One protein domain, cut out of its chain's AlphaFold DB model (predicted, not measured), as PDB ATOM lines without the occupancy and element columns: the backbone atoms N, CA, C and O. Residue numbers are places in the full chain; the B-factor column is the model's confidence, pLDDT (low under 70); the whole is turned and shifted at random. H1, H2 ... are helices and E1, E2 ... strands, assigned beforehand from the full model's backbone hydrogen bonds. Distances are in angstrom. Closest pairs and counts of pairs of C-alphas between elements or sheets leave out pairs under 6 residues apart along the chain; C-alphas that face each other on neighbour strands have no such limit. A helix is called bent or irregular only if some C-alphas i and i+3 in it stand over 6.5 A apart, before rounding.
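What this domain is: This is residues 23 to 105 of the 109 residues of the protein "Phage N-6-adenine-methyltransferase" of Escherichia coli (UniProt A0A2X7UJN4). Little of this model is regular: long loops gather about a small parallel sheet, E1 and E2, with H1 and H2 over opposite faces. Residues 89 to 105 loop away and fold back, residues 103 to 104 pairing antiparallel with 86 to 87 of E2. The printed part has 83 residues, only 31 in the named elements H1, E1, H2, E2, class mixed; it is compact, radius of gyration of the C-alphas 12.0 A, spans 37 by 28 by 27 A.

How they stand to each other: Start at H1, residues 23 to 32, with every O i to N i+4 pair within hydrogen-bond range. Its closest C-alpha pair with E1, residues 63 to 66, is Phe 32 and Arg 63, 7.4 A. H2, residues 70 to 82, is apart from H1 and irregular, C-alphas 71 and 74 being 7.9 A apart; 5 of 9 such pairs are within range. E2, residues 85 to 88, is parallel to E1 at 13 degrees; look at N 64 and O 85, 2.7 A, within hydrogen-bond range. The closest C-alphas of H2 and E2 are those of Ala 80 and Cys 86, 5.5 A. E1, H2, E2 form a strand-helix-strand unit, parallel neighbour strands with a helix between, its crossover right-handed.

Where its parts are: Find C-alpha 23 at (330.895, 411.073, 288.315); H1 runs 14.4 A from there. H2 runs 20.3 A, and E2 ends at C-alpha 88, (331.621, 418.200, 301.128).

The domain as a whole: The printed part has no cut. The H1 to E1 link is long, 30 residues. Residues 89 to 105 have pLDDT under 70.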
ATOM      1  N   ARG A  23     330.353 410.081 289.264       82.50
ATOM      2  CA  ARG A  23     330.895 411.073 288.315       82.50
ATOM      3  C   ARG A  23     331.244 412.405 288.982       82.50
ATOM      4  O   ARG A  23     332.241 413.011 288.598       82.50
ATOM      5  N   LEU A  24     330.433 412.847 289.947       81.31
ATOM      6  CA  LEU A  24     330.700 414.057 290.721       81.31
ATOM      7  C   LEU A  24     331.966 413.854 291.552       81.31
ATOM      8  O   LEU A  24     332.923 414.603 291.374       81.31
ATOM      9  N   PHE A  25     332.009 412.784 292.352       87.38
ATOM     10  CA  PHE A  25     333.187 412.437 293.147       87.38
ATOM     11  C   PHE A  25     334.457 412.373 292.290       87.38
ATOM     12  O   PHE A  25     335.436 413.036 292.605       87.38
ATOM     13  N   ARG A  26     334.436 411.650 291.163       90.44
ATOM     14  CA  ARG A  26     335.616 411.482 290.302       90.44
ATOM     15  C   ARG A  26     336.157 412.810 289.772       90.44
ATOM     16  O   ARG A  26     337.370 412.982 289.683       90.44
ATOM     17  N   ASN A  27     335.278 413.741 289.399       87.56
ATOM     18  CA  ASN A  27     335.700 415.057 288.920       87.56
ATOM     19  C   ASN A  27     336.349 415.881 290.040       87.56
ATOM     20  O   ASN A  27     337.377 416.506 289.796       87.56
ATOM     21  N   LEU A  28     335.789 415.836 291.252       87.81
ATOM     22  CA  LEU A  28     336.360 416.510 292.421       87.81
ATOM     23  C   LEU A  28     337.683 415.857 292.839       87.81
ATOM     24  O   LEU A  28     338.663 416.546 293.082       87.81
ATOM     25  N   HIS A  29     337.753 414.528 292.856       93.62
ATOM     26  CA  HIS A  29     338.969 413.800 293.196       93.62
ATOM     27  C   HIS A  29     340.104 414.094 292.211       93.62
ATOM     28  O   HIS A  29     341.233 414.290 292.639       93.62
ATOM     29  N   ARG A  30     339.811 414.218 290.910       92.44
ATOM     30  CA  ARG A  30     340.809 414.638 289.915       92.44
ATOM     31  C   ARG A  30     341.366 416.042 290.185       92.44
ATOM     32  O   ARG A  30     342.536 416.273 289.916       92.44
ATOM     33  N   GLU A  31     340.535 416.956 290.674       89.62
ATOM     34  CA  GLU A  31     340.919 418.350 290.934       89.62
ATOM     35  C   GLU A  31     341.681 418.504 292.258       89.62
ATOM     36  O   GLU A  31     342.701 419.184 292.330       89.62
ATOM     37  N   PHE A  32     341.201 417.855 293.320       90.06
ATOM     38  CA  PHE A  32     341.676 418.091 294.688       90.06
ATOM     39  C   PHE A  32     342.554 416.971 295.247       90.06
ATOM     40  O   PHE A  32     343.193 417.177 296.282       90.06
ATOM     41  N   ASN A  33     342.621 415.828 294.555       95.00
ATOM     42  CA  ASN A  33     343.436 414.657 294.880       95.00
ATOM     43  C   ASN A  33     343.242 414.174 296.330       95.00
ATOM     44  O   ASN A  33     344.170 414.191 297.136       95.00
ATOM     45  N   PHE A  34     342.005 413.802 296.672       96.19
ATOM     46  CA  PHE A  34     341.633 413.363 298.024       96.19
ATOM     47  C   PHE A  34     342.413 412.126 298.493       96.19
ATOM     48  O   PHE A  34     342.571 411.168 297.741       96.19
ATOM     49  N   SER A  35     342.831 412.129 299.755       97.88
ATOM     50  CA  SER A  35     343.527 411.030 300.432       97.88
ATOM     51  C   SER A  35     342.644 410.271 301.430       97.88
ATOM     52  O   SER A  35     342.998 409.160 301.824       97.88
ATOM     53  N   LEU A  36     341.498 410.840 301.826       97.50
ATOM     54  CA  LEU A  36     340.567 410.250 302.792       97.50
ATOM     55  C   LEU A  36     339.107 410.454 302.377       97.50
ATOM     56  O   LEU A  36     338.704 411.572 302.054       97.50
ATOM     57  N   ASP A  37     338.316 409.385 302.462       95.75
ATOM     58  CA  ASP A  37     336.855 409.458 302.507       95.75
ATOM     59  C   ASP A  37     336.396 409.548 303.972       95.75
ATOM     60  O   ASP A  37     336.453 408.585 304.738       95.75
ATOM     61  N   GLY A  38     336.053 410.761 304.395       94.69
ATOM     62  CA  GLY A  38     335.884 411.145 305.792       94.69
ATOM     63  C   GLY A  38     334.551 410.746 306.414       94.69
ATOM     64  O   GLY A  38     334.380 410.976 307.606       94.69
ATOM     65  N   ALA A  39     333.608 410.214 305.637       92.00
ATOM     66  CA  ALA A  39     332.297 409.786 306.120       92.00
ATOM     67  C   ALA A  39     331.789 408.602 305.293       92.00
ATOM     68  O   ALA A  39     330.815 408.725 304.551       92.00
ATOM     69  N   ALA A  40     332.479 407.469 305.394       91.94
ATOM     70  CA  ALA A  40     332.137 406.278 304.633       91.94
ATOM     71  C   ALA A  40     332.347 405.001 305.439       91.94
ATOM     72  O   ALA A  40     333.157 404.926 306.357       91.94
ATOM     73  N   THR A  41     331.634 403.959 305.044       89.81
ATOM     74  CA  THR A  41     331.807 402.596 305.534       89.81
ATOM     75  C   THR A  41     332.623 401.780 304.533       89.81
ATOM     76  O   THR A  41     332.800 402.150 303.371       89.81
ATOM     77  N   LYS A  42     333.012 400.563 304.924       91.62
ATOM     78  CA  LYS A  42     333.637 399.592 304.006       91.62
ATOM     79  C   LYS A  42     332.792 399.252 302.767       91.62
ATOM     80  O   LYS A  42     333.309 398.649 301.832       91.62
ATOM     81  N   HIS A  43     331.491 399.546 302.788       88.25
ATOM     82  CA  HIS A  43     330.548 399.177 301.732       88.25
ATOM     83  C   HIS A  43     330.303 400.286 300.707       88.25
ATOM     84  O   HIS A  43     329.807 399.995 299.617       88.25
ATOM     85  N   ASP A  44     330.604 401.537 301.046       87.31
ATOM     86  CA  ASP A  44     330.312 402.709 300.217       87.31
ATOM     87  C   ASP A  44     331.472 403.703 300.099       87.31
ATOM     88  O   ASP A  44     331.310 404.734 299.448       87.31
ATOM     89  N   ALA A  45     332.645 403.357 300.636       92.38
ATOM     90  CA  ALA A  45     333.871 404.116 300.454       92.38
ATOM     91  C   ALA A  45     334.186 404.387 298.975       92.38
ATOM     92  O   ALA A  45     334.205 403.490 298.127       92.38
ATOM     93  N   LEU A  46     334.491 405.651 298.688       93.06
ATOM     94  CA  LEU A  46     334.922 406.141 297.380       93.06
ATOM     95  C   LEU A  46     336.451 406.133 297.234       93.06
ATOM     96  O   LEU A  46     336.968 406.276 296.123       93.06
ATOM     97  N   LEU A  47     337.171 405.949 298.346       95.88
ATOM     98  CA  LEU A  47     338.627 405.852 298.421       95.88
ATOM     99  C   LEU A  47     339.056 404.609 299.212       95.88
ATOM    100  O   LEU A  47     338.344 404.191 300.123       95.88
ATOM    101  N   PRO A  48     340.251 404.045 298.935       96.88
ATOM    102  CA  PRO A  48     340.786 402.930 299.718       96.88
ATOM    103  C   PRO A  48     340.950 403.257 301.205       96.88
ATOM    104  O   PRO A  48     340.791 402.384 302.053       96.88
ATOM    105  N   ARG A  49     341.275 404.518 301.514       97.38
ATOM    106  CA  ARG A  49     341.346 405.029 302.879       97.38
ATOM    107  C   ARG A  49     340.062 405.782 303.200       97.38
ATOM    108  O   ARG A  49     339.759 406.792 302.563       97.38
ATOM    109  N   PHE A  50     339.340 405.293 304.197       96.75
ATOM    110  CA  PHE A  50     338.065 405.840 304.650       96.75
ATOM    111  C   PHE A  50     337.940 405.747 306.176       96.75
ATOM    112  O   PHE A  50     338.721 405.042 306.817       96.75
ATOM    113  N   THR A  51     336.962 406.447 306.751       95.31
ATOM    114  CA  THR A  51     336.573 406.299 308.159       95.31
ATOM    115  C   THR A  51     335.056 406.363 308.329       95.31
ATOM    116  O   THR A  51     334.398 407.227 307.744       95.31
ATOM    117  N   ASP A  52     334.522 405.467 309.159       93.56
ATOM    118  CA  ASP A  52     333.159 405.513 309.700       93.56
ATOM    119  C   ASP A  52     333.113 406.160 311.100       93.56
ATOM    120  O   ASP A  52     332.035 406.439 311.624       93.56
ATOM    121  N   ASP A  53     334.279 406.481 311.673       94.19
ATOM    122  CA  ASP A  53     334.458 407.157 312.957       94.19
ATOM    123  C   ASP A  53     335.284 408.440 312.787       94.19
ATOM    124  O   ASP A  53     336.432 408.586 313.223       94.19
ATOM    125  N   ALA A  54     334.688 409.411 312.096       92.56
ATOM    126  CA  ALA A  54     335.328 410.691 311.821       92.56
ATOM    127  C   ALA A  54     335.685 411.480 313.092       92.56
ATOM    128  O   ALA A  54     336.591 412.305 313.056       92.56
ATOM    129  N   ALA A  55     334.998 411.247 314.215       91.44
ATOM    130  CA  ALA A  55     335.261 411.967 315.459       91.44
ATOM    131  C   ALA A  55     336.640 411.619 316.039       91.44
ATOM    132  O   ALA A  55     337.342 412.515 316.505       91.44
ATOM    133  N   ASN A  56     337.039 410.347 315.959       94.56
ATOM    134  CA  ASN A  56     338.295 409.854 316.531       94.56
ATOM    135  C   ASN A  56     339.445 409.754 315.512       94.56
ATOM    136  O   ASN A  56     340.582 409.467 315.886       94.56
ATOM    137  N   GLN A  57     339.183 410.019 314.231       95.19
ATOM    138  CA  GLN A  57     340.194 410.017 313.176       95.19
ATOM    139  C   GLN A  57     340.795 411.417 312.979       95.19
ATOM    140  O   GLN A  57     340.072 412.373 312.698       95.19
ATOM    141  N   SER A  58     342.123 411.550 313.055       95.25
ATOM    142  CA  SER A  58     342.807 412.802 312.680       95.25
ATOM    143  C   SER A  58     342.691 413.067 311.178       95.25
ATOM    144  O   SER A  58     342.852 412.141 310.372       95.25
ATOM    145  N   TRP A  59     342.426 414.325 310.812       94.94
ATOM    146  CA  TRP A  59     342.430 414.806 309.425       94.94
ATOM    147  C   TRP A  59     343.666 415.656 309.081       94.94
ATOM    148  O   TRP A  59     343.795 416.112 307.948       94.94
ATOM    149  N   VAL A  60     344.594 415.844 310.023       94.62
ATOM    150  CA  VAL A  60     345.816 416.640 309.811       94.62
ATOM    151  C   VAL A  60     346.668 416.040 308.690       94.62
ATOM    152  O   VAL A  60     347.014 414.860 308.744       94.62
ATOM    153  N   GLY A  61     347.023 416.858 307.693       94.00
ATOM    154  CA  GLY A  61     347.788 416.433 306.514       94.00
ATOM    155  C   GLY A  61     346.966 415.672 305.466       94.00
ATOM    156  O   GLY A  61     347.530 415.129 304.517       94.00
ATOM    157  N   GLU A  62     345.641 415.593 305.634       96.06
ATOM    158  CA  GLU A  62     344.746 414.888 304.718       96.06
ATOM    159  C   GLU A  62     344.004 415.845 303.783       96.06
ATOM    160  O   GLU A  62     343.634 416.966 304.135       96.06
ATOM    161  N   ARG A  63     343.691 415.344 302.588       94.94
ATOM    162  CA  ARG A  63     342.743 415.943 301.648       94.94
ATOM    163  C   ARG A  63     341.457 415.134 301.722       94.94
ATOM    164  O   ARG A  63     341.381 414.037 301.174       94.94
ATOM    165  N   VAL A  64     340.459 415.651 302.418       95.06
ATOM    166  CA  VAL A  64     339.273 414.902 302.827       95.06
ATOM    167  C   VAL A  64     338.102 415.191 301.892       95.06
ATOM    168  O   VAL A  64     337.692 416.340 301.716       95.06
ATOM    169  N   PHE A  65     337.541 414.135 301.310       93.69
ATOM    170  CA  PHE A  65     336.186 414.162 300.773       93.69
ATOM    171  C   PHE A  65     335.220 413.740 301.877       93.69
ATOM    172  O   PHE A  65     335.506 412.790 302.596       93.69
ATOM    173  N   VAL A  66     334.089 414.423 302.029       90.94
ATOM    174  CA  VAL A  66     333.090 414.062 303.036       90.94
ATOM    175  C   VAL A  66     331.687 414.090 302.434       90.94
ATOM    176  O   VAL A  66     331.283 415.054 301.787       90.94
ATOM    177  N   ASN A  67     330.917 413.030 302.653       87.12
ATOM    178  CA  ASN A  67     329.485 412.992 302.365       87.12
ATOM    179  C   ASN A  67     328.752 412.565 303.643       87.12
ATOM    180  O   ASN A  67     328.403 411.397 303.786       87.12
ATOM    181  N   PRO A  68     328.621 413.474 304.624       80.94
ATOM    182  CA  PRO A  68     328.129 413.091 305.933       80.94
ATOM    183  C   PRO A  68     326.619 412.837 305.895       80.94
ATOM    184  O   PRO A  68     325.921 413.467 305.091       80.94
ATOM    185  N   PRO A  69     326.090 412.021 306.826       77.81
ATOM    186  CA  PRO A  69     324.668 412.032 307.140       77.81
ATOM    187  C   PRO A  69     324.197 413.475 307.329       77.81
ATOM    188  O   PRO A  69     324.887 414.282 307.968       77.81
ATOM    189  N   PHE A  70     323.037 413.821 306.774       72.38
ATOM    190  CA  PHE A  70     322.552 415.199 306.796       72.38
ATOM    191  C   PHE A  70     322.401 415.705 308.235       72.38
ATOM    192  O   PHE A  70     322.800 416.828 308.555       72.38
ATOM    193  N   SER A  71     321.912 414.834 309.123       76.19
ATOM    194  CA  SER A  71     321.777 415.088 310.560       76.19
ATOM    195  C   SER A  71     323.102 415.398 311.278       76.19
ATOM    196  O   SER A  71     323.093 415.953 312.377       76.19
ATOM    197  N   MET A  72     324.249 415.087 310.665       80.56
ATOM    198  CA  MET A  72     325.583 415.283 311.233       80.56
ATOM    199  C   MET A  72     326.401 416.384 310.552       80.56
ATOM    200  O   MET A  72     327.520 416.642 310.995       80.56
ATOM    201  N   ALA A  73     325.872 417.056 309.524       78.44
ATOM    202  CA  ALA A  73     326.625 418.012 308.708       78.44
ATOM    203  C   ALA A  73     327.405 419.058 309.532       78.44
ATOM    204  O   ALA A  73     328.571 419.322 309.247       78.44
ATOM    205  N   GLU A  74     326.805 419.601 310.595       78.81
ATOM    206  CA  GLU A  74     327.447 420.579 311.485       78.81
ATOM    207  C   GLU A  74     328.729 420.043 312.144       78.81
ATOM    208  O   GLU A  74     329.742 420.738 312.183       78.81
ATOM    209  N   LYS A  75     328.733 418.781 312.594       83.38
ATOM    210  CA  LYS A  75     329.907 418.164 313.236       83.38
ATOM    211  C   LYS A  75     331.089 418.069 312.272       83.38
ATOM    212  O   LYS A  75     332.222 418.354 312.647       83.38
ATOM    213  N   PHE A  76     330.820 417.707 311.021       86.88
ATOM    214  CA  PHE A  76     331.843 417.618 309.981       86.88
ATOM    215  C   PHE A  76     332.341 418.998 309.537       86.88
ATOM    216  O   PHE A  76     333.532 419.156 309.279       86.88
ATOM    217  N   LEU A  77     331.468 420.012 309.514       82.00
ATOM    218  CA  LEU A  77     331.868 421.399 309.257       82.00
ATOM    219  C   LEU A  77     332.831 421.926 310.326       82.00
ATOM    220  O   LEU A  77     333.799 422.598 309.984       82.00
ATOM    221  N   LEU A  78     332.603 421.596 311.600       84.75
ATOM    222  CA  LEU A  78     333.502 421.978 312.693       84.75
ATOM    223  C   LEU A  78     334.859 421.261 312.633       84.75
ATOM    224  O   LEU A  78     335.852 421.817 313.093       84.75
ATOM    225  N   LYS A  79     334.912 420.057 312.052       87.19
ATOM    226  CA  LYS A  79     336.147 419.272 311.890       87.19
ATOM    227  C   LYS A  79     336.950 419.638 310.637       87.19
ATOM    228  O   LYS A  79     338.170 419.505 310.630       87.19
ATOM    229  N   ALA A  80     336.286 420.135 309.592       86.75
ATOM    230  CA  ALA A  80     336.895 420.497 308.311       86.75
ATOM    231  C   ALA A  80     338.212 421.309 308.389       86.75
ATOM    232  O   ALA A  80     339.082 421.034 307.562       86.75
ATOM    233  N   PRO A  81     338.414 422.243 309.346       88.38
ATOM    234  CA  PRO A  81     339.667 422.991 309.470       88.38
ATOM    235  C   PRO A  81     340.915 422.160 309.818       88.38
ATOM    236  O   PRO A  81     342.015 422.671 309.648       88.38
ATOM    237  N   GLU A  82     340.780 420.922 310.312       90.69
ATOM    238  CA  GLU A  82     341.935 420.042 310.565       90.69
ATOM    239  C   GLU A  82     342.612 419.563 309.274       90.69
ATOM    240  O   GLU A  82     343.797 419.237 309.293       90.69
ATOM    241  N   ALA A  83     341.860 419.481 308.173       90.50
ATOM    242  CA  ALA A  83     342.334 418.962 306.896       90.50
ATOM    243  C   ALA A  83     343.082 420.021 306.078       90.50
ATOM    244  O   ALA A  83     342.728 421.199 306.100       90.50
ATOM    245  N   ASP A  84     344.028 419.586 305.243       91.12
ATOM    246  CA  ASP A  84     344.684 420.455 304.255       91.12
ATOM    247  C   ASP A  84     343.669 420.979 303.224       91.12
ATOM    248  O   ASP A  84     343.750 422.112 302.744       91.12
ATOM    249  N   VAL A  85     342.709 420.122 302.861       88.81
ATOM    250  CA  VAL A  85     341.545 420.431 302.024       88.81
ATOM    251  C   VAL A  85     340.381 419.593 302.531       88.81
ATOM    252  O   VAL A  85     340.527 418.382 302.658       88.81
ATOM    253  N   CYS A  86     339.214 420.195 302.747       88.94
ATOM    254  CA  CYS A  86     337.980 419.459 303.016       88.94
ATOM    255  C   CYS A  86     336.892 419.871 302.023       88.94
ATOM    256  O   CYS A  86     336.603 421.060 301.856       88.94
ATOM    257  N   MET A  87     336.300 418.883 301.353       87.19
ATOM    258  CA  MET A  87     335.245 419.080 300.362       87.19
ATOM    259  C   MET A  87     334.034 418.231 300.713       87.19
ATOM    260  O   MET A  87     334.119 417.001 300.726       87.19
ATOM    261  N   SER A  88     332.896 418.890 300.945       79.19
ATOM    262  CA  SER A  88     331.621 418.200 301.128       79.19
ATOM    263  C   SER A  88     330.901 418.009 299.795       79.19
ATOM    264  O   SER A  88     330.671 418.971 299.060       79.19
ATOM    265  N   GLY A  89     330.556 416.762 299.475       67.44
ATOM    266  CA  GLY A  89     329.861 416.379 298.248       67.44
ATOM    267  C   GLY A  89     328.456 415.855 298.510       67.44
ATOM    268  O   GLY A  89     328.148 414.732 298.112       67.44
ATOM    269  N   SER A  90     327.604 416.656 299.150       59.84
ATOM    270  CA  SER A  90     326.175 416.341 299.252       59.84
ATOM    271  C   SER A  90     325.491 416.629 297.908       59.84
ATOM    272  O   SER A  90     325.508 417.755 297.418       59.84
ATOM    273  N   ALA A  91     324.919 415.608 297.268       46.91
ATOM    274  CA  ALA A  91     324.128 415.775 296.051       46.91
ATOM    275  C   ALA A  91     322.657 415.549 296.388       46.91
ATOM    276  O   ALA A  91     322.260 414.416 296.651       46.91
ATOM    277  N   GLN A  92     321.843 416.610 296.370       47.50
ATOM    278  CA  GLN A  92     320.397 416.450 296.434       47.50
ATOM    279  C   GLN A  92     319.793 416.394 295.028       47.50
ATOM    280  O   GLN A  92     319.985 417.314 294.234       47.50
ATOM    281  N   VAL A  93     319.051 415.326 294.718       36.12
ATOM    282  CA  VAL A  93     318.223 415.250 293.504       36.12
ATOM    283  C   VAL A  93     316.777 414.981 293.903       36.12
ATOM    284  O   VAL A  93     316.338 413.837 293.969       36.12
ATOM    285  N   LYS A  94     316.027 416.058 294.141       33.75
ATOM    286  CA  LYS A  94     314.623 416.167 293.730       33.75
ATOM    287  C   LYS A  94     314.345 417.628 293.373       33.75
ATOM    288  O   LYS A  94     314.428 418.513 294.214       33.75
ATOM    289  N   ASP A  95     314.118 417.844 292.084       39.12
ATOM    290  CA  ASP A  95     313.580 419.043 291.431       39.12
ATOM    291  C   ASP A  95     314.323 420.386 291.502       39.12
ATOM    292  O   ASP A  95     313.853 421.319 290.866       39.12
ATOM    293  N   ASN A  96     315.494 420.510 292.137       32.88
ATOM    294  CA  ASN A  96     316.498 421.537 291.800       32.88
ATOM    295  C   ASN A  96     317.836 421.239 292.491       32.88
ATOM    296  O   ASN A  96     317.896 420.977 293.690       32.88
ATOM    297  N   LEU A  97     318.920 421.264 291.715       34.19
ATOM    298  CA  LEU A  97     320.275 420.923 292.146       34.19
ATOM    299  C   LEU A  97     320.809 421.960 293.153       34.19
ATOM    300  O   LEU A  97     321.298 423.014 292.757       34.19
ATOM    301  N   LEU A  98     320.775 421.648 294.448       35.56
ATOM    302  CA  LEU A  98     321.603 422.319 295.453       35.56
ATOM    303  C   LEU A  98     322.595 421.301 296.012       35.56
ATOM    304  O   LEU A  98     322.356 420.654 297.027       35.56
ATOM    305  N   ALA A  99     323.727 421.151 295.324       41.38
ATOM    306  CA  ALA A  99     324.928 420.661 295.978       41.38
ATOM    307  C   ALA A  99     325.468 421.818 296.824       41.38
ATOM    308  O   ALA A  99     325.967 422.801 296.275       41.38
ATOM    309  N   SER A 100     325.335 421.741 298.150       49.53
ATOM    310  CA  SER A 100     326.040 422.683 299.022       49.53
ATOM    311  C   SER A 100     327.503 422.248 299.067       49.53
ATOM    312  O   SER A 100     327.914 421.448 299.905       49.53
ATOM    313  N   MET A 101     328.269 422.696 298.072       50.50
ATOM    314  CA  MET A 101     329.704 422.458 297.998       50.50
ATOM    315  C   MET A 101     330.403 423.494 298.877       50.50
ATOM    316  O   MET A 101     330.752 424.585 298.431       50.50
ATOM    317  N   CYS A 102     330.580 423.161 300.152       56.53
ATOM    318  CA  CYS A 102     331.450 423.925 301.036       56.53
ATOM    319  C   CYS A 102     332.890 423.451 300.819       56.53
ATOM    320  O   CYS A 102     333.215 422.297 301.110       56.53
ATOM    321  N   ILE A 103     333.736 424.339 300.298       56.22
ATOM    322  CA  ILE A 103     335.183 424.131 300.222       56.22
ATOM    323  C   ILE A 103     335.791 424.764 301.465       56.22
ATOM    324  O   ILE A 103     335.702 425.981 301.640       56.22
ATOM    325  N   TYR A 104     336.421 423.956 302.312       58.09
ATOM    326  CA  TYR A 104     337.285 424.469 303.366       58.09
ATOM    327  C   TYR A 104     338.735 424.303 302.924       58.09
ATOM    328  O   TYR A 104     339.218 423.188 302.723       58.09
ATOM    329  N   LYS A 105     339.419 425.432 302.749       56.34
ATOM    330  CA  LYS A 105     340.869 425.494 302.606       56.34
ATOM    331  C   LYS A 105     341.372 426.330 303.780       56.34
ATOM    332  O   LYS A 105     341.011 427.510 303.830       56.34
TER     333      LYS A 105